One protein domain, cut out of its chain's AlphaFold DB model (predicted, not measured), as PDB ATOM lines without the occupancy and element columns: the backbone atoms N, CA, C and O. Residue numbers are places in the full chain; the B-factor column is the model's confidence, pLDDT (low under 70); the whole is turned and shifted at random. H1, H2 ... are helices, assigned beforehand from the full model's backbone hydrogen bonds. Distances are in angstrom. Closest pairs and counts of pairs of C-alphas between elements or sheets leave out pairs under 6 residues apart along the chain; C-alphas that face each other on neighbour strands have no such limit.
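This is residues 575 to 754 of the 754 residues of the protein "DUF1800 family protein" of Puniceicoccaceae bacterium (UniProt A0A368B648). Two helices, H1 and H5, run side by side through the middle; at one end four crossing helices, H6 to H9, gather round H9, and toward the other end lie the short helices H2, H3 and H4, with long loops leading from H1 to H2 and from H2 to H3 and tight links from H3 to H4 and from H4 to H5. Residues 630 to 635, with H3, stick out, and H10 near the last residue folds back close to H1 and H7. The printed part has 180 residues with ten named helices, H1 to H10 in chain order, and no named strand: all helix, though under half of the residues are in named elements. It is compact, with a radius of gyration of the C-alphas of 17.2 A and spans of 49 by 44 by 25 A.

H5, residues 648 to 663, touches H1, residues 578 to 588, at a shallow tilt of 12 degrees, the same way; their closest C-alphas, Leu 582 and Leu 658, are 6.2 A apart. With residues 658 to 663 alone H5 touches H9, residues 733 to 744, at a shallow tilt of 21 degrees, opposite ways; the closest C-alphas, Ile 659 and Arg 742, are 5.7 A apart. H9 touches H7, residues 696 to 707, at a steep tilt of 52 degrees, with C-alphas 703 and 741 closest at 6.8 A. H8, residues 714 to 724, forms a helical hairpin with H9 at 35.2 degrees, only just steep; C-alphas 724 and 740 are closest at 6.4 A. H6, residues 687 to 692, forms a helical hairpin with H7 at 44 degrees, with C-alphas 692 and 699 closest at 5.9 A. The helix packing is mostly crossed, with few touching pairs at a shallow tilt. H2, residues 605 to 609, touches residues 650 to 654 of H5 alone, with C-alphas 609 and 650 closest at 5.0 A. H4, residues 641 to 645, and H5 meet only through their link. H3, residues 632 to 635, touches no helix. H10, residues 748 to 751, is close to but not clearly touching H7, with C-alphas 707 and 750 closest at 6.0 A. Every O i to N i+4 pair is within hydrogen-bond range in H1, H2, H5, H6, H7, H8 and H9; H4 has 0 of 1, but 2 of 2 O i to N i+3 pairs, and H3 and H10 are too short for an i+4 pair.

H5 is 22.5 A long, H9 17.1 A, H7 16.0 A, H1 15.6 A and H8 15.2 A. H1 begins at C-alpha 578 (-36.099, 33.816, -18.249), and H10 ends at C-alpha 751 (-37.254, 42.216, -19.125).

The C-alphas farthest apart, Val 619 and Pro 727, are 52.7 A apart. The printed part has no cut. Links H1 to H2, H2 to H3 and H5 to H6 are long. Residues 596 to 597 have pLDDT under 70.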
ATOM      1  N   LEU A 575     -33.347  40.640 -25.090       96.00
ATOM      2  CA  LEU A 575     -34.242  40.035 -24.103       96.00
ATOM      3  C   LEU A 575     -33.394  39.286 -23.060       96.00
ATOM      4  O   LEU A 575     -32.424  38.611 -23.399       96.00
ATOM      5  N   ARG A 576     -33.736  39.398 -21.774       96.69
ATOM      6  CA  ARG A 576     -33.030  38.673 -20.706       96.69
ATOM      7  C   ARG A 576     -33.447  37.206 -20.673       96.69
ATOM      8  O   ARG A 576     -34.611  36.878 -20.897       96.69
ATOM      9  N   GLU A 577     -32.533  36.322 -20.295       96.88
ATOM     10  CA  GLU A 577     -32.860  34.907 -20.083       96.88
ATOM     11  C   GLU A 577     -33.963  34.771 -19.008       96.88
ATOM     12  O   GLU A 577     -33.913  35.484 -17.997       96.88
ATOM     13  N   PRO A 578     -34.991  33.923 -19.197       97.12
ATOM     14  CA  PRO A 578     -36.099  33.816 -18.249       97.12
ATOM     15  C   PRO A 578     -35.650  33.312 -16.868       97.12
ATOM     16  O   PRO A 578     -36.130  33.825 -15.856       97.12
ATOM     17  N   LEU A 579     -34.673  32.398 -16.798       97.62
ATOM     18  CA  LEU A 579     -34.125  31.932 -15.522       97.62
ATOM     19  C   LEU A 579     -33.368  33.047 -14.788       97.62
ATOM     20  O   LEU A 579     -33.556  33.227 -13.587       97.62
ATOM     21  N   ILE A 580     -32.577  33.855 -15.504       97.62
ATOM     22  CA  ILE A 580     -31.853  34.995 -14.915       97.62
ATOM     23  C   ILE A 580     -32.835  36.053 -14.394       97.62
ATOM     24  O   ILE A 580     -32.609  36.616 -13.328       97.62
ATOM     25  N   ARG A 581     -33.959  36.296 -15.083       97.81
ATOM     26  CA  ARG A 581     -35.029  37.177 -14.575       97.81
ATOM     27  C   ARG A 581     -35.597  36.685 -13.238       97.81
ATOM     28  O   ARG A 581     -35.830  37.500 -12.350       97.81
ATOM     29  N   LEU A 582     -35.780  35.373 -13.074       97.19
ATOM     30  CA  LEU A 582     -36.259  34.783 -11.820       97.19
ATOM     31  C   LEU A 582     -35.207  34.865 -10.699       97.19
ATOM     32  O   LEU A 582     -35.534  35.279  -9.587       97.19
ATOM     33  N   MET A 583     -33.944  34.537 -11.000       98.06
ATOM     34  CA  MET A 583     -32.839  34.646 -10.036       98.06
ATOM     35  C   MET A 583     -32.597  36.098  -9.607       98.06
ATOM     36  O   MET A 583     -32.366  36.344  -8.429       98.06
ATOM     37  N   HIS A 584     -32.746  37.071 -10.511       98.31
ATOM     38  CA  HIS A 584     -32.619  38.492 -10.184       98.31
ATOM     39  C   HIS A 584     -33.586  38.910  -9.072       98.31
ATOM     40  O   HIS A 584     -33.156  39.514  -8.097       98.31
ATOM     41  N   VAL A 585     -34.871  38.552  -9.167       98.44
ATOM     42  CA  VAL A 585     -35.849  38.866  -8.108       98.44
ATOM     43  C   VAL A 585     -35.495  38.161  -6.797       98.44
ATOM     44  O   VAL A 585     -35.643  38.755  -5.733       98.44
ATOM     45  N   ALA A 586     -35.000  36.921  -6.862       97.75
ATOM     46  CA  ALA A 586     -34.565  36.188  -5.678       97.75
ATOM     47  C   ALA A 586     -33.359  36.847  -4.979       97.75
ATOM     48  O   ALA A 586     -33.332  36.901  -3.753       97.75
ATOM     49  N   ARG A 587     -32.394  37.388  -5.734       97.25
ATOM     50  CA  ARG A 587     -31.219  38.099  -5.193       97.25
ATOM     51  C   ARG A 587     -31.524  39.510  -4.711       97.25
ATOM     52  O   ARG A 587     -31.068  39.903  -3.642       97.25
ATOM     53  N   ALA A 588     -32.304  40.260  -5.488       97.38
ATOM     54  CA  ALA A 588     -32.676  41.647  -5.208       97.38
ATOM     55  C   ALA A 588     -33.319  41.820  -3.823       97.38
ATOM     56  O   ALA A 588     -33.123  42.852  -3.182       97.38
ATOM     57  N   PHE A 589     -34.053  40.794  -3.379       97.38
ATOM     58  CA  PHE A 589     -34.787  40.740  -2.115       97.38
ATOM     59  C   PHE A 589     -34.382  39.523  -1.263       97.38
ATOM     60  O   PHE A 589     -35.232  38.922  -0.611       97.38
ATOM     61  N   GLU A 590     -33.102  39.133  -1.319       94.62
ATOM     62  CA  GLU A 590     -32.433  38.225  -0.368       94.62
ATOM     63  C   GLU A 590     -33.282  36.985   0.018       94.62
ATOM     64  O   GLU A 590     -33.650  36.780   1.175       94.62
ATOM     65  N   LEU A 591     -33.658  36.169  -0.981       95.00
ATOM     66  CA  LEU A 591     -34.548  35.010  -0.821       95.00
ATOM     67  C   LEU A 591     -34.002  33.991   0.192       95.00
ATOM     68  O   LEU A 591     -33.074  33.235  -0.094       95.00
ATOM     69  N   THR A 592     -34.666  33.878   1.340       88.94
ATOM     70  CA  THR A 592     -34.336  32.898   2.385       88.94
ATOM     71  C   THR A 592     -35.275  31.696   2.345       88.94
ATOM     72  O   THR A 592     -36.429  31.799   1.936       88.94
ATOM     73  N   SER A 593     -34.798  30.528   2.778       83.25
ATOM     74  CA  SER A 593     -35.594  29.297   2.848       83.25
ATOM     75  C   SER A 593     -35.987  28.979   4.291       83.25
ATOM     76  O   SER A 593     -35.135  28.958   5.175       83.25
ATOM     77  N   ASN A 594     -37.267  28.674   4.516       76.19
ATOM     78  CA  ASN A 594     -37.811  28.208   5.799       76.19
ATOM     79  C   ASN A 594     -37.682  26.682   5.980       76.19
ATOM     80  O   ASN A 594     -38.246  26.117   6.919       76.19
ATOM     81  N   ARG A 595     -37.010  25.992   5.051       71.69
ATOM     82  CA  ARG A 595     -36.767  24.545   5.112       71.69
ATOM     83  C   ARG A 595     -35.604  24.222   6.040       71.69
ATOM     84  O   ARG A 595     -34.663  25.004   6.149       71.69
ATOM     85  N   THR A 596     -35.607  23.013   6.597       59.62
ATOM     86  CA  THR A 596     -34.627  22.548   7.600       59.62
ATOM     87  C   THR A 596     -33.158  22.686   7.153       59.62
ATOM     88  O   THR A 596     -32.280  22.863   7.990       59.62
ATOM     89  N   TYR A 597     -32.879  22.667   5.843       61.03
ATOM     90  CA  TYR A 597     -31.522  22.796   5.281       61.03
ATOM     91  C   TYR A 597     -31.282  24.075   4.461       61.03
ATOM     92  O   TYR A 597     -30.320  24.142   3.698       61.03
ATOM     93  N   GLY A 598     -32.162  25.075   4.551       70.50
ATOM     94  CA  GLY A 598     -31.994  26.337   3.821       70.50
ATOM     95  C   GLY A 598     -32.015  26.196   2.287       70.50
ATOM     96  O   GLY A 598     -31.465  27.043   1.581       70.50
ATOM     97  N   TRP A 599     -32.607  25.114   1.765       77.38
ATOM     98  CA  TRP A 599     -32.647  24.809   0.334       77.38
ATOM     99  C   TRP A 599     -33.702  25.611  -0.425       77.38
ATOM    100  O   TRP A 599     -34.860  25.677  -0.010       77.38
ATOM    101  N   LEU A 600     -33.316  26.102  -1.602       88.00
ATOM    102  CA  LEU A 600     -34.180  26.787  -2.558       88.00
ATOM    103  C   LEU A 600     -34.518  25.821  -3.700       88.00
ATOM    104  O   LEU A 600     -33.639  25.435  -4.467       88.00
ATOM    105  N   TYR A 601     -35.781  25.399  -3.796       87.88
ATOM    106  CA  TYR A 601     -36.248  24.441  -4.809       87.88
ATOM    107  C   TYR A 601     -37.301  25.083  -5.700       87.88
ATOM    108  O   TYR A 601     -38.503  24.929  -5.475       87.88
ATOM    109  N   PHE A 602     -36.826  25.785  -6.725       92.88
ATOM    110  CA  PHE A 602     -37.669  26.161  -7.848       92.88
ATOM    111  C   PHE A 602     -37.989  24.887  -8.635       92.88
ATOM    112  O   PHE A 602     -37.109  24.314  -9.281       92.88
ATOM    113  N   LYS A 603     -39.226  24.408  -8.510       89.81
ATOM    114  CA  LYS A 603     -39.687  23.152  -9.108       89.81
ATOM    115  C   LYS A 603     -40.276  23.402 -10.500       89.81
ATOM    116  O   LYS A 603     -40.895  24.439 -10.717       89.81
ATOM    117  N   ASP A 604     -40.108  22.434 -11.404       87.81
ATOM    118  CA  ASP A 604     -40.693  22.404 -12.756       87.81
ATOM    119  C   ASP A 604     -40.356  23.656 -13.594       87.81
ATOM    120  O   ASP A 604     -41.152  24.125 -14.410       87.81
ATOM    121  N   THR A 605     -39.169  24.239 -13.397       92.88
ATOM    122  CA  THR A 605     -38.752  25.471 -14.088       92.88
ATOM    123  C   THR A 605     -38.583  25.274 -15.592       92.88
ATOM    124  O   THR A 605     -38.922  26.183 -16.346       92.88
ATOM    125  N   HIS A 606     -38.158  24.100 -16.065       93.12
ATOM    126  CA  HIS A 606     -38.119  23.819 -17.502       93.12
ATOM    127  C   HIS A 606     -39.532  23.798 -18.097       93.12
ATOM    128  O   HIS A 606     -39.797  24.519 -19.051       93.12
ATOM    129  N   ASP A 607     -40.472  23.074 -17.486       92.06
ATOM    130  CA  ASP A 607     -41.871  23.044 -17.940       92.06
ATOM    131  C   ASP A 607     -42.546  24.428 -17.873       92.06
ATOM    132  O   ASP A 607     -43.412  24.753 -18.686       92.06
ATOM    133  N   THR A 608     -42.141  25.264 -16.911       93.38
ATOM    134  CA  THR A 608     -42.741  26.584 -16.668       93.38
ATOM    135  C   THR A 608     -42.170  27.667 -17.585       93.38
ATOM    136  O   THR A 608     -42.926  28.453 -18.151       93.38
ATOM    137  N   ILE A 609     -40.845  27.747 -17.736       95.50
ATOM    138  CA  ILE A 609     -40.156  28.858 -18.423       95.50
ATOM    139  C   ILE A 609     -39.176  28.410 -19.521       95.50
ATOM    140  O   ILE A 609     -38.405  29.231 -20.013       95.50
ATOM    141  N   LEU A 610     -39.203  27.128 -19.905       96.19
ATOM    142  CA  LEU A 610     -38.359  26.506 -20.940       96.19
ATOM    143  C   LEU A 610     -36.844  26.646 -20.689       96.19
ATOM    144  O   LEU A 610     -36.033  26.554 -21.610       96.19
ATOM    145  N   GLN A 611     -36.458  26.863 -19.426       96.06
ATOM    146  CA  GLN A 611     -35.069  26.996 -19.002       96.06
ATOM    147  C   GLN A 611     -34.896  26.567 -17.538       96.06
ATOM    148  O   GLN A 611     -35.433  27.197 -16.627       96.06
ATOM    149  N   ALA A 612     -34.093  25.528 -17.312       94.44
ATOM    150  CA  ALA A 612     -33.670  25.082 -15.986       94.44
ATOM    151  C   ALA A 612     -32.224  24.570 -16.037       94.44
ATOM    152  O   ALA A 612     -31.803  24.068 -17.082       94.44
ATOM    153  N   PRO A 613     -31.448  24.651 -14.942       93.38
ATOM    154  CA  PRO A 613     -30.089  24.128 -14.925       93.38
ATOM    155  C   PRO A 613     -30.064  22.634 -15.279       93.38
ATOM    156  O   PRO A 613     -30.909  21.869 -14.811       93.38
ATOM    157  N   TYR A 614     -29.076  22.229 -16.085       90.44
ATOM    158  CA  TYR A 614     -28.839  20.854 -16.566       90.44
ATOM    159  C   TYR A 614     -29.918  20.253 -17.496       90.44
ATOM    160  O   TYR A 614     -29.697  19.194 -18.079       90.44
ATOM    161  N   GLU A 615     -31.043  20.937 -17.719       90.62
ATOM    162  CA  GLU A 615     -32.146  20.476 -18.579       90.62
ATOM    163  C   GLU A 615     -32.111  21.135 -19.964       90.62
ATOM    164  O   GLU A 615     -33.115  21.630 -20.477       90.62
ATOM    165  N   SER A 616     -30.926  21.167 -20.575       90.62
ATOM    166  CA  SER A 616     -30.791  21.580 -21.972       90.62
ATOM    167  C   SER A 616     -31.561  20.607 -22.886       90.62
ATOM    168  O   SER A 616     -31.422  19.394 -22.720       90.62
ATOM    169  N   PRO A 617     -32.358  21.081 -23.863       89.69
ATOM    170  CA  PRO A 617     -33.166  20.208 -24.716       89.69
ATOM    171  C   PRO A 617     -32.378  19.554 -25.863       89.69
ATOM    172  O   PRO A 617     -32.868  18.610 -26.480       89.69
ATOM    173  N   SER A 618     -31.188  20.063 -26.210       88.31
ATOM    174  CA  SER A 618     -30.378  19.552 -27.325       88.31
ATOM    175  C   SER A 618     -28.921  20.020 -27.249       88.31
ATOM    176  O   SER A 618     -28.587  20.893 -26.450       88.31
ATOM    177  N   VAL A 619     -28.073  19.517 -28.154       83.31
ATOM    178  CA  VAL A 619     -26.680  19.976 -28.319       83.31
ATOM    179  C   VAL A 619     -26.585  21.468 -28.691       83.31
ATOM    180  O   VAL A 619     -25.604  22.128 -28.372       83.31
ATOM    181  N   PHE A 620     -27.645  22.044 -29.277       86.81
ATOM    182  CA  PHE A 620     -27.758  23.479 -29.586       86.81
ATOM    183  C   PHE A 620     -28.214  24.337 -28.394       86.81
ATOM    184  O   PHE A 620     -28.614  25.486 -28.588       86.81
ATOM    185  N   ASN A 621     -28.173  23.777 -27.181       91.94
ATOM    186  CA  ASN A 621     -28.663  24.384 -25.948       91.94
ATOM    187  C   ASN A 621     -30.187  24.679 -25.969       91.94
ATOM    188  O   ASN A 621     -30.919  24.195 -26.837       91.94
ATOM    189  N   PHE A 622     -30.679  25.468 -25.004       94.69
ATOM    190  CA  PHE A 622     -32.047  26.000 -24.958       94.69
ATOM    191  C   PHE A 622     -32.416  26.810 -26.214       94.69
ATOM    192  O   PHE A 622     -33.546  26.730 -26.692       94.69
ATOM    193  N   TYR A 623     -31.480  27.612 -26.737       95.19
ATOM    194  CA  TYR A 623     -31.714  28.512 -27.867       95.19
ATOM    195  C   TYR A 623     -30.421  28.922 -28.588       95.19
ATOM    196  O   TYR A 623     -29.350  29.046 -27.985       95.19
ATOM    197  N   ARG A 624     -30.537  29.151 -29.901       93.44
ATOM    198  CA  ARG A 624     -29.409  29.356 -30.822       93.44
ATOM    199  C   ARG A 624     -28.936  30.811 -30.863       93.44
ATOM    200  O   ARG A 624     -29.741  31.724 -31.013       93.44
ATOM    201  N   THR A 625     -27.617  30.999 -30.882       91.56
ATOM    202  CA  THR A 625     -26.871  32.264 -31.085       91.56
ATOM    203  C   THR A 625     -27.371  33.111 -32.273       91.56
ATOM    204  O   THR A 625     -27.265  34.337 -32.273       91.56
ATOM    205  N   ASN A 626     -27.920  32.459 -33.302       92.44
ATOM    206  CA  ASN A 626     -28.431  33.075 -34.528       92.44
ATOM    207  C   ASN A 626     -29.958  32.955 -34.703       92.44
ATOM    208  O   ASN A 626     -30.457  33.056 -35.823       92.44
ATOM    209  N   TYR A 627     -30.713  32.674 -33.635       95.38
ATOM    210  CA  TYR A 627     -32.171  32.662 -33.724       95.38
ATOM    211  C   TYR A 627     -32.722  34.086 -33.869       95.38
ATOM    212  O   TYR A 627     -32.351  34.991 -33.118       95.38
ATOM    213  N   ALA A 628     -33.661  34.250 -34.799       94.56
ATOM    214  CA  ALA A 628     -34.459  35.452 -34.986       94.56
ATOM    215  C   ALA A 628     -35.948  35.058 -35.044       94.56
ATOM    216  O   ALA A 628     -36.296  34.134 -35.787       94.56
ATOM    217  N   PRO A 629     -36.842  35.715 -34.282       93.88
ATOM    218  CA  PRO A 629     -38.278  35.523 -34.429       93.88
ATOM    219  C   PRO A 629     -38.795  36.212 -35.703       93.88
ATOM    220  O   PRO A 629     -38.276  37.245 -36.127       93.88
ATOM    221  N   ASN A 630     -39.862  35.660 -36.287       91.31
ATOM    222  CA  ASN A 630     -40.549  36.259 -37.437       91.31
ATOM    223  C   ASN A 630     -41.119  37.650 -37.095       91.31
ATOM    224  O   ASN A 630     -41.608  37.867 -35.983       91.31
ATOM    225  N   GLY A 631     -41.147  38.554 -38.077       89.38
ATOM    226  CA  GLY A 631     -41.575  39.944 -37.898       89.38
ATOM    227  C   GLY A 631     -40.383  40.889 -37.693       89.38
ATOM    228  O   GLY A 631     -39.269  40.524 -38.062       89.38
ATOM    229  N   PRO A 632     -40.570  42.074 -37.076       86.31
ATOM    230  CA  PRO A 632     -39.640  43.206 -37.200       86.31
ATOM    231  C   PRO A 632     -38.161  42.939 -36.888       86.31
ATOM    232  O   PRO A 632     -37.301  43.602 -37.454       86.31
ATOM    233  N   ILE A 633     -37.853  41.979 -36.008       89.06
ATOM    234  CA  ILE A 633     -36.473  41.581 -35.690       89.06
ATOM    235  C   ILE A 633     -35.855  40.802 -36.861       89.06
ATOM    236  O   ILE A 633     -34.799  41.184 -37.362       89.06
ATOM    237  N   GLY A 634     -36.525  39.744 -37.333       89.31
ATOM    238  CA  GLY A 634     -36.086  38.964 -38.492       89.31
ATOM    239  C   GLY A 634     -36.164  39.741 -39.812       89.31
ATOM    240  O   GLY A 634     -35.284  39.585 -40.654       89.31
ATOM    241  N   ASP A 635     -37.153  40.626 -39.967       86.25
ATOM    242  CA  ASP A 635     -37.295  41.517 -41.129       86.25
ATOM    243  C   ASP A 635     -36.131  42.526 -41.218       86.25
ATOM    244  O   ASP A 635     -35.711  42.893 -42.313       86.25
ATOM    245  N   ALA A 636     -35.579  42.937 -40.068       83.31
ATOM    246  CA  ALA A 636     -34.359  43.739 -39.959       83.31
ATOM    247  C   ALA A 636     -33.068  42.893 -39.916       83.31
ATOM    248  O   ALA A 636     -32.006  43.431 -39.620       83.31
ATOM    249  N   ALA A 637     -33.156  41.576 -40.160       87.19
ATOM    250  CA  ALA A 637     -32.068  40.593 -40.092       87.19
ATOM    251  C   ALA A 637     -31.236  40.614 -38.782       87.19
ATOM    252  O   ALA A 637     -30.069  40.212 -38.754       87.19
ATOM    253  N   LEU A 638     -31.859  41.029 -37.675       91.00
ATOM    254  CA  LEU A 638     -31.293  40.993 -36.327       91.00
ATOM    255  C   LEU A 638     -31.521  39.624 -35.668       91.00
ATOM    256  O   LEU A 638     -32.487  38.918 -35.953       91.00
ATOM    257  N   ASN A 639     -30.651  39.265 -34.728       93.75
ATOM    258  CA  ASN A 639     -30.803  38.086 -33.874       93.75
ATOM    259  C   ASN A 639     -31.489  38.493 -32.565       93.75
ATOM    260  O   ASN A 639     -31.239  39.576 -32.038       93.75
ATOM    261  N   ALA A 640     -32.291  37.604 -31.990       95.06
ATOM    262  CA  ALA A 640     -32.797  37.754 -30.628       95.06
ATOM    263  C   ALA A 640     -32.920  36.363 -29.973       95.06
ATOM    264  O   ALA A 640     -34.028  35.829 -29.867       95.06
ATOM    265  N   PRO A 641     -31.783  35.747 -29.587       96.00
ATOM    266  CA  PRO A 641     -31.690  34.327 -29.244       96.00
ATOM    267  C   PRO A 641     -32.730  33.852 -28.219       96.00
ATOM    268  O   PRO A 641     -33.411  32.851 -28.435       96.00
ATOM    269  N   GLU A 642     -32.913  34.606 -27.136       96.19
ATOM    270  CA  GLU A 642     -33.810  34.279 -26.026       96.19
ATOM    271  C   GLU A 642     -35.293  34.190 -26.433       96.19
ATOM    272  O   GLU A 642     -36.075  33.544 -25.734       96.19
ATOM    273  N   PHE A 643     -35.704  34.780 -27.565       96.06
ATOM    274  CA  PHE A 643     -37.085  34.657 -28.051       96.06
ATOM    275  C   PHE A 643     -37.446  33.237 -28.500       96.06
ATOM    276  O   PHE A 643     -38.628  32.902 -28.507       96.06
ATOM    277  N   GLN A 644     -36.470  32.369 -28.796       96.38
ATOM    278  CA  GLN A 644     -36.745  30.975 -29.166       96.38
ATOM    279  C   GLN A 644     -37.468  30.204 -28.044       96.38
ATOM    280  O   GLN A 644     -38.246  29.295 -28.328       96.38
ATOM    281  N   ILE A 645     -37.233  30.591 -26.784       95.81
ATOM    282  CA  ILE A 645     -37.874  30.026 -25.587       95.81
ATOM    283  C   ILE A 645     -38.856  30.996 -24.909       95.81
ATOM    284  O   ILE A 645     -39.369  30.689 -23.839       95.81
ATOM    285  N   HIS A 646     -39.136  32.155 -25.515       94.81
ATOM    286  CA  HIS A 646     -40.078  33.153 -25.000       94.81
ATOM    287  C   HIS A 646     -41.289  33.279 -25.933       94.81
ATOM    288  O   HIS A 646     -41.436  34.233 -26.696       94.81
ATOM    289  N   ASN A 647     -42.147  32.262 -25.872       91.81
ATOM    290  CA  ASN A 647     -43.427  32.193 -26.577       91.81
ATOM    291  C   ASN A 647     -44.597  32.666 -25.691       91.81
ATOM    292  O   ASN A 647     -44.422  32.991 -24.519       91.81
ATOM    293  N   ASP A 648     -45.801  32.689 -26.254       91.19
ATOM    294  CA  ASP A 648     -47.045  33.085 -25.586       91.19
ATOM    295  C   ASP A 648     -47.319  32.319 -24.278       91.19
ATOM    296  O   ASP A 648     -47.711  32.926 -23.278       91.19
ATOM    297  N   VAL A 649     -47.055  31.010 -24.242       94.56
ATOM    298  CA  VAL A 649     -47.232  30.180 -23.039       94.56
ATOM    299  C   VAL A 649     -46.172  30.494 -21.976       94.56
ATOM    300  O   VAL A 649     -46.510  30.830 -20.840       94.56
ATOM    301  N   SER A 650     -44.891  30.412 -22.333       95.62
ATOM    302  CA  SER A 650     -43.759  30.609 -21.408       95.62
ATOM    303  C   SER A 650     -43.642  32.051 -20.899       95.62
ATOM    304  O   SER A 650     -43.247  32.262 -19.755       95.62
ATOM    305  N   ALA A 651     -44.048  33.056 -21.682       94.75
ATOM    306  CA  ALA A 651     -44.108  34.449 -21.239       94.75
ATOM    307  C   ALA A 651     -45.163  34.665 -20.140       94.75
ATOM    308  O   ALA A 651     -44.890  35.331 -19.135       94.75
ATOM    309  N   LEU A 652     -46.351  34.066 -20.290       95.50
ATOM    310  CA  LEU A 652     -47.398  34.097 -19.264       95.50
ATOM    311  C   LEU A 652     -46.982  33.308 -18.016       95.50
ATOM    312  O   LEU A 652     -47.170  33.782 -16.896       95.50
ATOM    313  N   GLN A 653     -46.368  32.137 -18.189       96.38
ATOM    314  CA  GLN A 653     -45.880  31.325 -17.074       96.38
ATOM    315  C   GLN A 653     -44.723  31.990 -16.311       96.38
ATOM    316  O   GLN A 653     -44.740  31.989 -15.081       96.38
ATOM    317  N   LEU A 654     -43.780  32.648 -16.996       96.75
ATOM    318  CA  LEU A 654     -42.739  33.463 -16.356       96.75
ATOM    319  C   LEU A 654     -43.344  34.645 -15.588       96.75
ATOM    320  O   LEU A 654     -42.928  34.926 -14.467       96.75
ATOM    321  N   SER A 655     -44.347  35.316 -16.161       96.19
ATOM    322  CA  SER A 655     -45.060  36.407 -15.483       96.19
ATOM    323  C   SER A 655     -45.713  35.913 -14.188       96.19
ATOM    324  O   SER A 655     -45.544  36.525 -13.132       96.19
ATOM    325  N   ASN A 656     -46.377  34.754 -14.235       95.69
ATOM    326  CA  ASN A 656     -46.937  34.087 -13.058       95.69
ATOM    327  C   ASN A 656     -45.856  33.654 -12.051       95.69
ATOM    328  O   ASN A 656     -46.079  33.785 -10.850       95.69
ATOM    329  N   ALA A 657     -44.690  33.193 -12.512       96.75
ATOM    330  CA  ALA A 657     -43.568  32.778 -11.668       96.75
ATOM    331  C   ALA A 657     -42.956  33.956 -10.898       96.75
ATOM    332  O   ALA A 657     -42.797  33.887  -9.680       96.75
ATOM    333  N   LEU A 658     -42.683  35.070 -11.585       97.75
ATOM    334  CA  LEU A 658     -42.186  36.307 -10.977       97.75
ATOM    335  C   LEU A 658     -43.206  36.881  -9.984       97.75
ATOM    336  O   LEU A 658     -42.847  37.273  -8.874       97.75
ATOM    337  N   ILE A 659     -44.495  36.874 -10.346       96.44
ATOM    338  CA  ILE A 659     -45.581  37.269  -9.444       96.44
ATOM    339  C   ILE A 659     -45.620  36.355  -8.216       96.44
ATOM    340  O   ILE A 659     -45.610  36.871  -7.103       96.44
ATOM    341  N   THR A 660     -45.612  35.032  -8.395       95.62
ATOM    342  CA  THR A 660     -45.587  34.033  -7.311       95.62
ATOM    343  C   THR A 660     -44.431  34.306  -6.355       95.62
ATOM    344  O   THR A 660     -44.668  34.464  -5.158       95.62
ATOM    345  N   LEU A 661     -43.214  34.477  -6.881       96.62
ATOM    346  CA  LEU A 661     -42.018  34.765  -6.090       96.62
ATOM    347  C   LEU A 661     -42.171  36.050  -5.256       96.62
ATOM    348  O   LEU A 661     -41.831  36.060  -4.078       96.62
ATOM    349  N   ILE A 662     -42.763  37.110  -5.816       97.25
ATOM    350  CA  ILE A 662     -42.989  38.382  -5.104       97.25
ATOM    351  C   ILE A 662     -44.141  38.297  -4.086       97.25
ATOM    352  O   ILE A 662     -44.061  38.871  -2.996       97.25
ATOM    353  N   VAL A 663     -45.250  37.624  -4.415       93.81
ATOM    354  CA  VAL A 663     -46.421  37.523  -3.520       93.81
ATOM    355  C   VAL A 663     -46.130  36.578  -2.362       93.81
ATOM    356  O   VAL A 663     -46.350  36.920  -1.196       93.81
ATOM    357  N   HIS A 664     -45.680  35.382  -2.720       90.81
ATOM    358  CA  HIS A 664     -45.686  34.179  -1.908       90.81
ATOM    359  C   HIS A 664     -44.272  33.660  -1.658       90.81
ATOM    360  O   HIS A 664     -44.081  32.999  -0.652       90.81
ATOM    361  N   GLY A 665     -43.294  33.970  -2.508       92.81
ATOM    362  CA  GLY A 665     -41.999  33.298  -2.495       92.81
ATOM    363  C   GLY A 665     -42.041  32.020  -3.335       92.81
ATOM    364  O   GLY A 665     -42.791  31.944  -4.309       92.81
ATOM    365  N   ILE A 666     -41.264  30.995  -2.979       92.62
ATOM    366  CA  ILE A 666     -41.365  29.694  -3.663       92.62
ATOM    367  C   ILE A 666     -42.649  28.994  -3.190       92.62
ATOM    368  O   ILE A 666     -42.799  28.655  -2.013       92.62
ATOM    369  N   ALA A 667     -43.601  28.827  -4.116       90.25
ATOM    370  CA  ALA A 667     -44.917  28.244  -3.865       90.25
ATOM    371  C   ALA A 667     -45.503  27.568  -5.121       90.25
ATOM    372  O   ALA A 667     -45.218  27.949  -6.259       90.25
ATOM    373  N   GLY A 668     -46.335  26.553  -4.888       88.06
ATOM    374  CA  GLY A 668     -46.939  25.683  -5.895       88.06
ATOM    375  C   GLY A 668     -48.466  25.592  -5.839       88.06
ATOM    376  O   GLY A 668     -49.122  26.143  -4.946       88.06
ATOM    377  N   GLY A 669     -49.013  24.836  -6.794       84.31
ATOM    378  CA  GLY A 669     -50.431  24.497  -6.923       84.31
ATOM    379  C   GLY A 669     -51.356  25.715  -6.882       84.31
ATOM    380  O   GLY A 669     -51.347  26.538  -7.789       84.31
ATOM    381  N   ASN A 670     -52.170  25.841  -5.831       84.00
ATOM    382  CA  ASN A 670     -53.169  26.918  -5.734       84.00
ATOM    383  C   ASN A 670     -52.565  28.321  -5.535       84.00
ATOM    384  O   ASN A 670     -53.294  29.301  -5.674       84.00
ATOM    385  N   TYR A 671     -51.281  28.425  -5.174       81.94
ATOM    386  CA  TYR A 671     -50.610  29.701  -4.892       81.94
ATOM    387  C   TYR A 671     -49.483  30.035  -5.875       81.94
ATOM    388  O   TYR A 671     -48.913  31.119  -5.778       81.94
ATOM    389  N   GLY A 672     -49.127  29.136  -6.796       88.00
ATOM    390  CA  GLY A 672     -47.991  29.374  -7.677       88.00
ATOM    391  C   GLY A 672     -47.612  28.216  -8.589       88.00
ATOM    392  O   GLY A 672     -48.152  27.115  -8.493       88.00
ATOM    393  N   ASN A 673     -46.660  28.485  -9.477       93.19
ATOM    394  CA  ASN A 673     -46.193  27.588 -10.535       93.19
ATOM    395  C   ASN A 673     -44.685  27.273 -10.461       93.19
ATOM    396  O   ASN A 673     -44.138  26.770 -11.429       93.19
ATOM    397  N   ILE A 674     -44.010  27.570  -9.341       93.12
ATOM    398  CA  ILE A 674     -42.548  27.386  -9.188       93.12
ATOM    399  C   ILE A 674     -42.133  26.639  -7.913       93.12
ATOM    400  O   ILE A 674     -40.953  26.573  -7.586       93.12
ATOM    401  N   GLY A 675     -43.081  26.080  -7.164       90.00
ATOM    402  CA  GLY A 675     -42.824  25.318  -5.940       90.00
ATOM    403  C   GLY A 675     -43.609  24.010  -5.909       90.00
ATOM    404  O   GLY A 675     -44.570  23.817  -6.650       90.00
ATOM    405  N   GLN A 676     -43.225  23.088  -5.024       83.19
ATOM    406  CA  GLN A 676     -43.851  21.759  -4.960       83.19
ATOM    407  C   GLN A 676     -45.208  21.734  -4.239       83.19
ATOM    408  O   GLN A 676     -45.994  20.805  -4.428       83.19
ATOM    409  N   ARG A 677     -45.478  22.703  -3.359       77.31
ATOM    410  CA  ARG A 677     -46.627  22.677  -2.443       77.31
ATOM    411  C   ARG A 677     -47.394  23.985  -2.425       77.31
ATOM    412  O   ARG A 677     -46.824  25.052  -2.600       77.31
ATOM    413  N   ASN A 678     -48.656  23.891  -2.015       74.38
ATOM    414  CA  ASN A 678     -49.519  25.018  -1.647       74.38
ATOM    415  C   ASN A 678     -49.060  25.760  -0.362       74.38
ATOM    416  O   ASN A 678     -49.890  26.311   0.359       74.38
ATOM    417  N   LEU A 679     -47.776  25.714  -0.010       71.12
ATOM    418  CA  LEU A 679     -47.205  26.339   1.177       71.12
ATOM    419  C   LEU A 679     -45.941  27.083   0.766       71.12
ATOM    420  O   LEU A 679     -45.133  26.558   0.009       71.12
ATOM    421  N   VAL A 680     -45.806  28.296   1.291       71.44
ATOM    422  CA  VAL A 680     -44.634  29.154   1.124       71.44
ATOM    423  C   VAL A 680     -43.458  28.524   1.853       71.44
ATOM    424  O   VAL A 680     -43.447  28.525   3.081       71.44
ATOM    425  N   ASP A 681     -42.494  27.977   1.121       72.31
ATOM    426  CA  ASP A 681     -41.317  27.340   1.722       72.31
ATOM    427  C   ASP A 681     -40.088  28.258   1.788       72.31
ATOM    428  O   ASP A 681     -39.218  28.034   2.622       72.31
ATOM    429  N   SER A 682     -40.060  29.326   0.990       85.56
ATOM    430  CA  SER A 682     -38.965  30.301   0.905       85.56
ATOM    431  C   SER A 682     -39.546  31.707   0.724       85.56
ATOM    432  O   SER A 682     -40.563  31.839   0.047       85.56
ATOM    433  N   VAL A 683     -38.961  32.746   1.329       87.31
ATOM    434  CA  VAL A 683     -39.533  34.104   1.459       87.31
ATOM    435  C   VAL A 683     -38.502  35.179   1.102       87.31
ATOM    436  O   VAL A 683     -37.349  35.102   1.515       87.31
ATOM    437  N   LEU A 684     -38.935  36.189   0.342       95.50
ATOM    438  CA  LEU A 684     -38.154  37.395   0.042       95.50
ATOM    439  C   LEU A 684     -38.173  38.378   1.223       95.50
ATOM    440  O   LEU A 684     -39.247  38.633   1.784       95.50
ATOM    441  N   ASP A 685     -37.028  38.980   1.544       95.31
ATOM    442  CA  ASP A 685     -36.956  40.108   2.468       95.31
ATOM    443  C   ASP A 685     -37.319  41.425   1.764       95.31
ATOM    444  O   ASP A 685     -36.685  41.863   0.809       95.31
ATOM    445  N   PHE A 686     -38.360  42.071   2.281       97.06
ATOM    446  CA  PHE A 686     -38.848  43.382   1.851       97.06
ATOM    447  C   PHE A 686     -38.805  44.404   3.002       97.06
ATOM    448  O   PHE A 686     -39.550  45.392   3.004       97.06
ATOM    449  N   THR A 687     -38.007  44.156   4.046       96.94
ATOM    450  CA  THR A 687     -37.960  44.974   5.268       96.94
ATOM    451  C   THR A 687     -37.621  46.429   4.956       96.94
ATOM    452  O   THR A 687     -38.252  47.345   5.497       96.94
ATOM    453  N   TYR A 688     -36.683  46.669   4.035       97.44
ATOM    454  CA  TYR A 688     -36.317  48.024   3.632       97.44
ATOM    455  C   TYR A 688     -37.410  48.702   2.796       97.44
ATOM    456  O   TYR A 688     -37.819  49.824   3.102       97.44
ATOM    457  N   GLU A 689     -37.934  48.020   1.785       98.31
ATOM    458  CA  GLU A 689     -38.976  48.509   0.881       98.31
ATOM    459  C   GLU A 689     -40.243  48.862   1.671       98.31
ATOM    460  O   GLU A 689     -40.874  49.897   1.444       98.31
ATOM    461  N   ASN A 690     -40.584  48.041   2.669       98.00
ATOM    462  CA  ASN A 690     -41.685  48.288   3.592       98.00
ATOM    463  C   ASN A 690     -41.452  49.570   4.411       98.00
ATOM    464  O   ASN A 690     -42.384  50.364   4.559       98.00
ATOM    465  N   SER A 691     -40.218  49.828   4.863       97.94
ATOM    466  CA  SER A 691     -39.868  51.048   5.610       97.94
ATOM    467  C   SER A 691     -40.047  52.342   4.800       97.94
ATOM    468  O   SER A 691     -40.387  53.376   5.375       97.94
ATOM    469  N   ILE A 692     -39.899  52.287   3.468       97.56
ATOM    470  CA  ILE A 692     -40.086  53.439   2.563       97.56
ATOM    471  C   ILE A 692     -41.472  53.491   1.894       97.56
ATOM    472  O   ILE A 692     -41.836  54.521   1.326       97.56
ATOM    473  N   SER A 693     -42.285  52.433   2.011       96.50
ATOM    474  CA  SER A 693     -43.604  52.271   1.359       96.50
ATOM    475  C   SER A 693     -44.642  53.369   1.661       96.50
ATOM    476  O   SER A 693     -45.629  53.529   0.927       96.50
ATOM    477  N   GLY A 694     -44.424  54.159   2.719       95.12
ATOM    478  CA  GLY A 694     -45.207  55.357   3.030       95.12
ATOM    479  C   GLY A 694     -45.118  56.433   1.939       95.12
ATOM    480  O   GLY A 694     -46.104  57.124   1.691       95.12
ATOM    481  N   ASN A 695     -43.989  56.523   1.227       96.81
ATOM    482  CA  ASN A 695     -43.824  57.372   0.052       96.81
ATOM    483  C   ASN A 695     -43.746  56.501  -1.212       96.81
ATOM    484  O   ASN A 695     -42.697  55.949  -1.545       96.81
ATOM    485  N   THR A 696     -44.865  56.410  -1.938       96.81
ATOM    486  CA  THR A 696     -44.975  55.600  -3.161       96.81
ATOM    487  C   THR A 696     -43.969  56.020  -4.247       96.81
ATOM    488  O   THR A 696     -43.541  55.161  -5.008       96.81
ATOM    489  N   SER A 697     -43.544  57.294  -4.310       97.50
ATOM    490  CA  SER A 697     -42.501  57.730  -5.256       97.50
ATOM    491  C   SER A 697     -41.166  57.081  -4.915       97.50
ATOM    492  O   SER A 697     -40.643  56.326  -5.723       97.50
ATOM    493  N   ASN A 698     -40.677  57.284  -3.686       97.50
ATOM    494  CA  ASN A 698     -39.389  56.742  -3.242       97.50
ATOM    495  C   ASN A 698     -39.336  55.209  -3.344       97.50
ATOM    496  O   ASN A 698     -38.281  54.657  -3.640       97.50
ATOM    497  N   LEU A 699     -40.462  54.524  -3.108       98.50
ATOM    498  CA  LEU A 699     -40.575  53.078  -3.302       98.50
ATOM    499  C   LEU A 699     -40.391  52.677  -4.776       98.50
ATOM    500  O   LEU A 699     -39.673  51.721  -5.050       98.50
ATOM    501  N   ILE A 700     -41.016  53.392  -5.717       98.56
ATOM    502  CA  ILE A 700     -40.849  53.131  -7.156       98.56
ATOM    503  C   ILE A 700     -39.417  53.444  -7.595       98.56
ATOM    504  O   ILE A 700     -38.815  52.614  -8.258       98.56
ATOM    505  N   ASP A 701     -38.860  54.583  -7.177       97.75
ATOM    506  CA  ASP A 701     -37.504  55.018  -7.547       97.75
ATOM    507  C   ASP A 701     -36.429  54.032  -7.044       97.75
ATOM    508  O   ASP A 701     -35.467  53.718  -7.743       97.75
ATOM    509  N   HIS A 702     -36.621  53.467  -5.848       97.94
ATOM    510  CA  HIS A 702     -35.760  52.411  -5.305       97.94
ATOM    511  C   HIS A 702     -35.904  51.070  -6.044       97.94
ATOM    512  O   HIS A 702     -34.907  50.413  -6.340       97.94
ATOM    513  N   LEU A 703     -37.135  50.656  -6.361       98.50
ATOM    514  CA  LEU A 703     -37.376  49.406  -7.086       98.50
ATOM    515  C   LEU A 703     -36.929  49.490  -8.554       98.50
ATOM    516  O   LEU A 703     -36.467  48.488  -9.093       98.50
ATOM    517  N   ASP A 704     -37.013  50.660  -9.186       98.12
ATOM    518  CA  ASP A 704     -36.432  50.946 -10.503       98.12
ATOM    519  C   ASP A 704     -34.901  50.835 -10.464       98.12
ATOM    520  O   ASP A 704     -34.319  50.109 -11.271       98.12
ATOM    521  N   LEU A 705     -34.243  51.441  -9.467       97.81
ATOM    522  CA  LEU A 705     -32.794  51.314  -9.284       97.81
ATOM    523  C   LEU A 705     -32.337  49.848  -9.194       97.81
ATOM    524  O   LEU A 705     -31.362  49.487  -9.848       97.81
ATOM    525  N   ILE A 706     -33.011  49.001  -8.409       97.56
ATOM    526  CA  ILE A 706     -32.589  47.598  -8.244       97.56
ATOM    527  C   ILE A 706     -33.023  46.730  -9.430       97.56
ATOM    528  O   ILE A 706     -32.204  46.022 -10.001       97.56
ATOM    529  N   LEU A 707     -34.295  46.776  -9.832       98.00
ATOM    530  CA  LEU A 707     -34.840  45.824 -10.805       98.00
ATOM    531  C   LEU A 707     -34.593  46.234 -12.264       98.00
ATOM    532  O   LEU A 707     -34.489  45.369 -13.138       98.00
ATOM    533  N   CYS A 708     -34.512  47.535 -12.543       96.81
ATOM    534  CA  CYS A 708     -34.410  48.087 -13.897       96.81
ATOM    535  C   CYS A 708     -33.129  48.905 -14.138       96.81
ATOM    536  O   CYS A 708     -32.852  49.221 -15.294       96.81
ATOM    537  N   ALA A 709     -32.333  49.190 -13.103       95.06
ATOM    538  CA  ALA A 709     -31.169  50.079 -13.140       95.06
ATOM    539  C   ALA A 709     -31.494  51.538 -13.530       95.06
ATOM    540  O   ALA A 709     -30.740  52.160 -14.275       95.06
ATOM    541  N   GLY A 710     -32.621  52.081 -13.047       93.38
ATOM    542  CA  GLY A 710     -33.031  53.476 -13.302       93.38
ATOM    543  C   GLY A 710     -33.563  53.734 -14.715       93.38
ATOM    544  O   GLY A 710     -33.599  54.871 -15.181       93.38
ATOM    545  N   ARG A 711     -33.908  52.669 -15.450       92.50
ATOM    546  CA  ARG A 711     -34.356  52.757 -16.848       92.50
ATOM    547  C   ARG A 711     -35.867  52.914 -16.993       92.50
ATOM    548  O   ARG A 711     -36.313  53.138 -18.118       92.50
ATOM    549  N   LEU A 712     -36.651  52.782 -15.915       93.81
ATOM    550  CA  LEU A 712     -38.115  52.825 -15.972       93.81
ATOM    551  C   LEU A 712     -38.598  54.123 -16.630       93.81
ATOM    552  O   LEU A 712     -38.439  55.226 -16.105       93.81
ATOM    553  N   THR A 713     -39.229  53.989 -17.792       92.81
ATOM    554  CA  THR A 713     -39.700  55.131 -18.574       92.81
ATOM    555  C   THR A 713     -40.690  55.973 -17.775       92.81
ATOM    556  O   THR A 713     -41.504  55.458 -17.005       92.81
ATOM    557  N   SER A 714     -40.686  57.291 -17.993       93.56
ATOM    558  CA  SER A 714     -41.582  58.219 -17.289       93.56
ATOM    559  C   SER A 714     -43.069  57.851 -17.424       93.56
ATOM    560  O   SER A 714     -43.854  58.142 -16.523       93.56
ATOM    561  N   GLU A 715     -43.453  57.198 -18.526       95.81
ATOM    562  CA  GLU A 715     -44.802  56.676 -18.771       95.81
ATOM    563  C   GLU A 715     -45.118  55.444 -17.907       95.81
ATOM    564  O   GLU A 715     -46.120  55.449 -17.182       95.81
ATOM    565  N   ASN A 716     -44.246  54.429 -17.895       96.94
ATOM    566  CA  ASN A 716     -44.412  53.255 -17.033       96.94
ATOM    567  C   ASN A 716     -44.364  53.649 -15.550       96.94
ATOM    568  O   ASN A 716     -45.243  53.263 -14.778       96.94
ATOM    569  N   ARG A 717     -43.424  54.519 -15.158       97.44
ATOM    570  CA  ARG A 717     -43.316  55.076 -13.802       97.44
ATOM    571  C   ARG A 717     -44.595  55.797 -13.365       97.44
ATOM    572  O   ARG A 717     -45.081  55.568 -12.257       97.44
ATOM    573  N   ALA A 718     -45.169  56.646 -14.222       97.56
ATOM    574  CA  ALA A 718     -46.424  57.343 -13.932       97.56
ATOM    575  C   ALA A 718     -47.618  56.379 -13.830       97.56
ATOM    576  O   ALA A 718     -48.450  56.525 -12.932       97.56
ATOM    577  N   THR A 719     -47.674  55.367 -14.699       97.88
ATOM    578  CA  THR A 719     -48.721  54.335 -14.702       97.88
ATOM    579  C   THR A 719     -48.687  53.501 -13.419       97.88
ATOM    580  O   THR A 719     -49.719  53.321 -12.770       97.88
ATOM    581  N   ILE A 720     -47.499  53.068 -12.989       98.06
ATOM    582  CA  ILE A 720     -47.285  52.318 -11.743       98.06
ATOM    583  C   ILE A 720     -47.637  53.176 -10.521       98.06
ATOM    584  O   ILE A 720     -48.321  52.700  -9.615       98.06
ATOM    585  N   LEU A 721     -47.244  54.456 -10.507       97.88
ATOM    586  CA  LEU A 721     -47.584  55.396  -9.434       97.88
ATOM    587  C   LEU A 721     -49.099  55.631  -9.322       97.88
ATOM    588  O   LEU A 721     -49.631  55.680  -8.212       97.88
ATOM    589  N   ALA A 722     -49.801  55.760 -10.451       97.19
ATOM    590  CA  ALA A 722     -51.254  55.886 -10.476       97.19
ATOM    591  C   ALA A 722     -51.933  54.605  -9.962       97.19
ATOM    592  O   ALA A 722     -52.781  54.677  -9.072       97.19
ATOM    593  N   ALA A 723     -51.503  53.435 -10.447       97.00
ATOM    594  CA  ALA A 723     -52.023  52.139 -10.021       97.00
ATOM    595  C   ALA A 723     -51.841  51.915  -8.508       97.00
ATOM    596  O   ALA A 723     -52.812  51.637  -7.803       97.00
ATOM    597  N   ALA A 724     -50.631  52.126  -7.983       95.75
ATOM    598  CA  ALA A 724     -50.291  51.910  -6.575       95.75
ATOM    599  C   ALA A 724     -50.988  52.875  -5.595       95.75
ATOM    600  O   ALA A 724     -51.131  52.552  -4.415       95.75
ATOM    601  N   ASN A 725     -51.441  54.038  -6.072       94.94
ATOM    602  CA  ASN A 725     -52.210  55.009  -5.291       94.94
ATOM    603  C   ASN A 725     -53.736  54.898  -5.516       94.94
ATOM    604  O   ASN A 725     -54.481  55.757  -5.044       94.94
ATOM    605  N   THR A 726     -54.222  53.862  -6.217       96.06
ATOM    606  CA  THR A 726     -55.659  53.647  -6.467       96.06
ATOM    607  C   THR A 726     -56.415  53.453  -5.141       96.06
ATOM    608  O   THR A 726     -56.198  52.439  -4.470       96.06
ATOM    609  N   PRO A 727     -57.344  54.354  -4.748       91.62
ATOM    610  CA  PRO A 727     -57.924  54.330  -3.401       91.62
ATOM    611  C   PRO A 727     -58.700  53.053  -3.060       91.62
ATOM    612  O   PRO A 727     -58.696  52.622  -1.911       91.62
ATOM    613  N   SER A 728     -59.336  52.415  -4.048       94.06
ATOM    614  CA  SER A 728     -60.111  51.183  -3.851       94.06
ATOM    615  C   SER A 728     -59.262  49.941  -3.558       94.06
ATOM    616  O   SER A 728     -59.819  48.943  -3.112       94.06
ATOM    617  N   LEU A 729     -57.942  49.990  -3.780       92.19
ATOM    618  CA  LEU A 729     -57.031  48.890  -3.443       92.19
ATOM    619  C   LEU A 729     -56.522  48.960  -1.991       92.19
ATOM    620  O   LEU A 729     -56.054  47.953  -1.473       92.19
ATOM    621  N   ASN A 730     -56.605  50.132  -1.343       92.12
ATOM    622  CA  ASN A 730     -56.190  50.376   0.048       92.12
ATOM    623  C   ASN A 730     -54.791  49.814   0.419       92.12
ATOM    624  O   ASN A 730     -54.577  49.293   1.514       92.12
ATOM    625  N   LEU A 731     -53.833  49.898  -0.512       94.50
ATOM    626  CA  LEU A 731     -52.506  49.291  -0.375       94.50
ATOM    627  C   LEU A 731     -51.644  50.022   0.661       94.50
ATOM    628  O   LEU A 731     -51.335  51.208   0.515       94.50
ATOM    629  N   THR A 732     -51.175  49.293   1.673       93.94
ATOM    630  CA  THR A 732     -50.271  49.805   2.714       93.94
ATOM    631  C   THR A 732     -49.131  48.822   2.979       93.94
ATOM    632  O   THR A 732     -49.243  47.641   2.655       93.94
ATOM    633  N   GLY A 733     -48.015  49.321   3.523       95.69
ATOM    634  CA  GLY A 733     -46.865  48.501   3.916       95.69
ATOM    635  C   GLY A 733     -46.404  47.513   2.837       95.69
ATOM    636  O   GLY A 733     -46.291  47.849   1.654       95.69
ATOM    637  N   ILE A 734     -46.201  46.266   3.265       95.56
ATOM    638  CA  ILE A 734     -45.748  45.142   2.443       95.56
ATOM    639  C   ILE A 734     -46.660  44.837   1.243       95.56
ATOM    640  O   ILE A 734     -46.160  44.456   0.185       95.56
ATOM    641  N   ASP A 735     -47.973  45.052   1.350       96.06
ATOM    642  CA  ASP A 735     -48.893  44.798   0.234       96.06
ATOM    643  C   ASP A 735     -48.683  45.811  -0.894       96.06
ATOM    644  O   ASP A 735     -48.696  45.440  -2.071       96.06
ATOM    645  N   LYS A 736     -48.388  47.075  -0.551       97.44
ATOM    646  CA  LYS A 736     -48.000  48.087  -1.542       97.44
ATOM    647  C   LYS A 736     -46.659  47.745  -2.190       97.44
ATOM    648  O   LYS A 736     -46.561  47.812  -3.413       97.44
ATOM    649  N   VAL A 737     -45.657  47.339  -1.403       98.25
ATOM    650  CA  VAL A 737     -44.342  46.906  -1.920       98.25
ATOM    651  C   VAL A 737     -44.513  45.792  -2.946       98.25
ATOM    652  O   VAL A 737     -44.103  45.937  -4.097       98.25
ATOM    653  N   LYS A 738     -45.187  44.705  -2.555       97.62
ATOM    654  CA  LYS A 738     -45.395  43.546  -3.423       97.62
ATOM    655  C   LYS A 738     -46.228  43.895  -4.653       97.62
ATOM    656  O   LYS A 738     -46.008  43.291  -5.697       97.62
ATOM    657  N   TYR A 739     -47.178  44.825  -4.561       98.06
ATOM    658  CA  TYR A 739     -47.949  45.292  -5.715       98.06
ATOM    659  C   TYR A 739     -47.081  46.080  -6.708       98.06
ATOM    660  O   TYR A 739     -47.090  45.772  -7.897       98.06
ATOM    661  N   VAL A 740     -46.280  47.041  -6.233       98.38
ATOM    662  CA  VAL A 740     -45.385  47.840  -7.088       98.38
ATOM    663  C   VAL A 740     -44.314  46.962  -7.743       98.38
ATOM    664  O   VAL A 740     -44.136  47.036  -8.958       98.38
ATOM    665  N   ALA A 741     -43.661  46.081  -6.979       98.38
ATOM    666  CA  ALA A 741     -42.643  45.172  -7.507       98.38
ATOM    667  C   ALA A 741     -43.201  44.250  -8.610       98.38
ATOM    668  O   ALA A 741     -42.565  44.092  -9.649       98.38
ATOM    669  N   ARG A 742     -44.424  43.715  -8.438       97.00
ATOM    670  CA  ARG A 742     -45.121  42.927  -9.476       97.00
ATOM    671  C   ARG A 742     -45.342  43.707 -10.767       97.00
ATOM    672  O   ARG A 742     -45.209  43.126 -11.833       97.00
ATOM    673  N   LEU A 743     -45.700  44.990 -10.691       98.00
ATOM    674  CA  LEU A 743     -45.882  45.799 -11.898       98.00
ATOM    675  C   LEU A 743     -44.543  46.069 -12.596       98.00
ATOM    676  O   LEU A 743     -44.472  45.966 -13.816       98.00
ATOM    677  N   ILE A 744     -43.478  46.348 -11.835       98.38
ATOM    678  CA  ILE A 744     -42.140  46.619 -12.383       98.38
ATOM    679  C   ILE A 744     -41.580  45.401 -13.133       98.38
ATOM    680  O   ILE A 744     -41.096  45.562 -14.250       98.38
ATOM    681  N   VAL A 745     -41.709  44.176 -12.609       97.94
ATOM    682  CA  VAL A 745     -41.189  42.972 -13.301       97.94
ATOM    683  C   VAL A 745     -41.938  42.600 -14.591       97.94
ATOM    684  O   VAL A 745     -41.457  41.775 -15.366       97.94
ATOM    685  N   LEU A 746     -43.088  43.224 -14.863       96.62
ATOM    686  CA  LEU A 746     -43.828  43.083 -16.124       96.62
ATOM    687  C   LEU A 746     -43.436  44.140 -17.172       96.62
ATOM    688  O   LEU A 746     -43.908  44.077 -18.306       96.62
ATOM    689  N   THR A 747     -42.585  45.108 -16.822       97.19
ATOM    690  CA  THR A 747     -42.156  46.171 -17.746       97.19
ATOM    691  C   THR A 747     -41.111  45.672 -18.755       97.19
ATOM    692  O   THR A 747     -40.302  44.794 -18.421       97.19
ATOM    693  N   PRO A 748     -41.069  46.224 -19.983       94.88
ATOM    694  CA  PRO A 748     -39.965  46.001 -20.919       94.88
ATOM    695  C   PRO A 748     -38.588  46.267 -20.298       94.88
ATOM    696  O   PRO A 748     -37.644  45.522 -20.552       94.88
ATOM    697  N   GLU A 749     -38.487  47.280 -19.440       94.94
ATOM    698  CA  GLU A 749     -37.266  47.715 -18.767       94.94
ATOM    699  C   GLU A 749     -36.691  46.619 -17.858       94.94
ATOM    700  O   GLU A 749     -35.508  46.301 -17.964       94.94
ATOM    701  N   PHE A 750     -37.514  45.945 -17.046       97.38
ATOM    702  CA  PHE A 750     -37.054  44.778 -16.280       97.38
ATOM    703  C   PHE A 750     -36.635  43.616 -17.192       97.38
ATOM    704  O   PHE A 750     -35.669  42.903 -16.904       97.38
ATOM    705  N   ASN A 751     -37.378  43.402 -18.281       96.19
ATOM    706  CA  ASN A 751     -37.254  42.216 -19.125       96.19
ATOM    707  C   ASN A 751     -36.126  42.291 -20.165       96.19
ATOM    708  O   ASN A 751     -35.736  41.252 -20.704       96.19
ATOM    709  N   THR A 752     -35.568  43.475 -20.414       94.56
ATOM    710  CA  THR A 752     -34.507  43.718 -21.399       94.56
ATOM    711  C   THR A 752     -33.223  44.235 -20.755       94.56
ATOM    712  O   THR A 752     -33.249  44.928 -19.735       94.56
ATOM    713  N   LEU A 753     -32.094  43.903 -21.374       90.25
ATOM    714  CA  LEU A 753     -30.829  44.617 -21.211       90.25
ATOM    715  C   LEU A 753     -30.618  45.491 -22.444       90.25
ATOM    716  O   LEU A 753     -30.966  45.077 -23.549       90.25
ATOM    717  N   TYR A 754     -30.042  46.666 -22.237       72.06
ATOM    718  CA  TYR A 754     -29.433  47.522 -23.249       72.06
ATOM    719  C   TYR A 754     -28.487  48.491 -22.543       72.06
ATOM    720  O   TYR A 754     -28.487  48.543 -21.285       72.06
TER     721      TYR A 754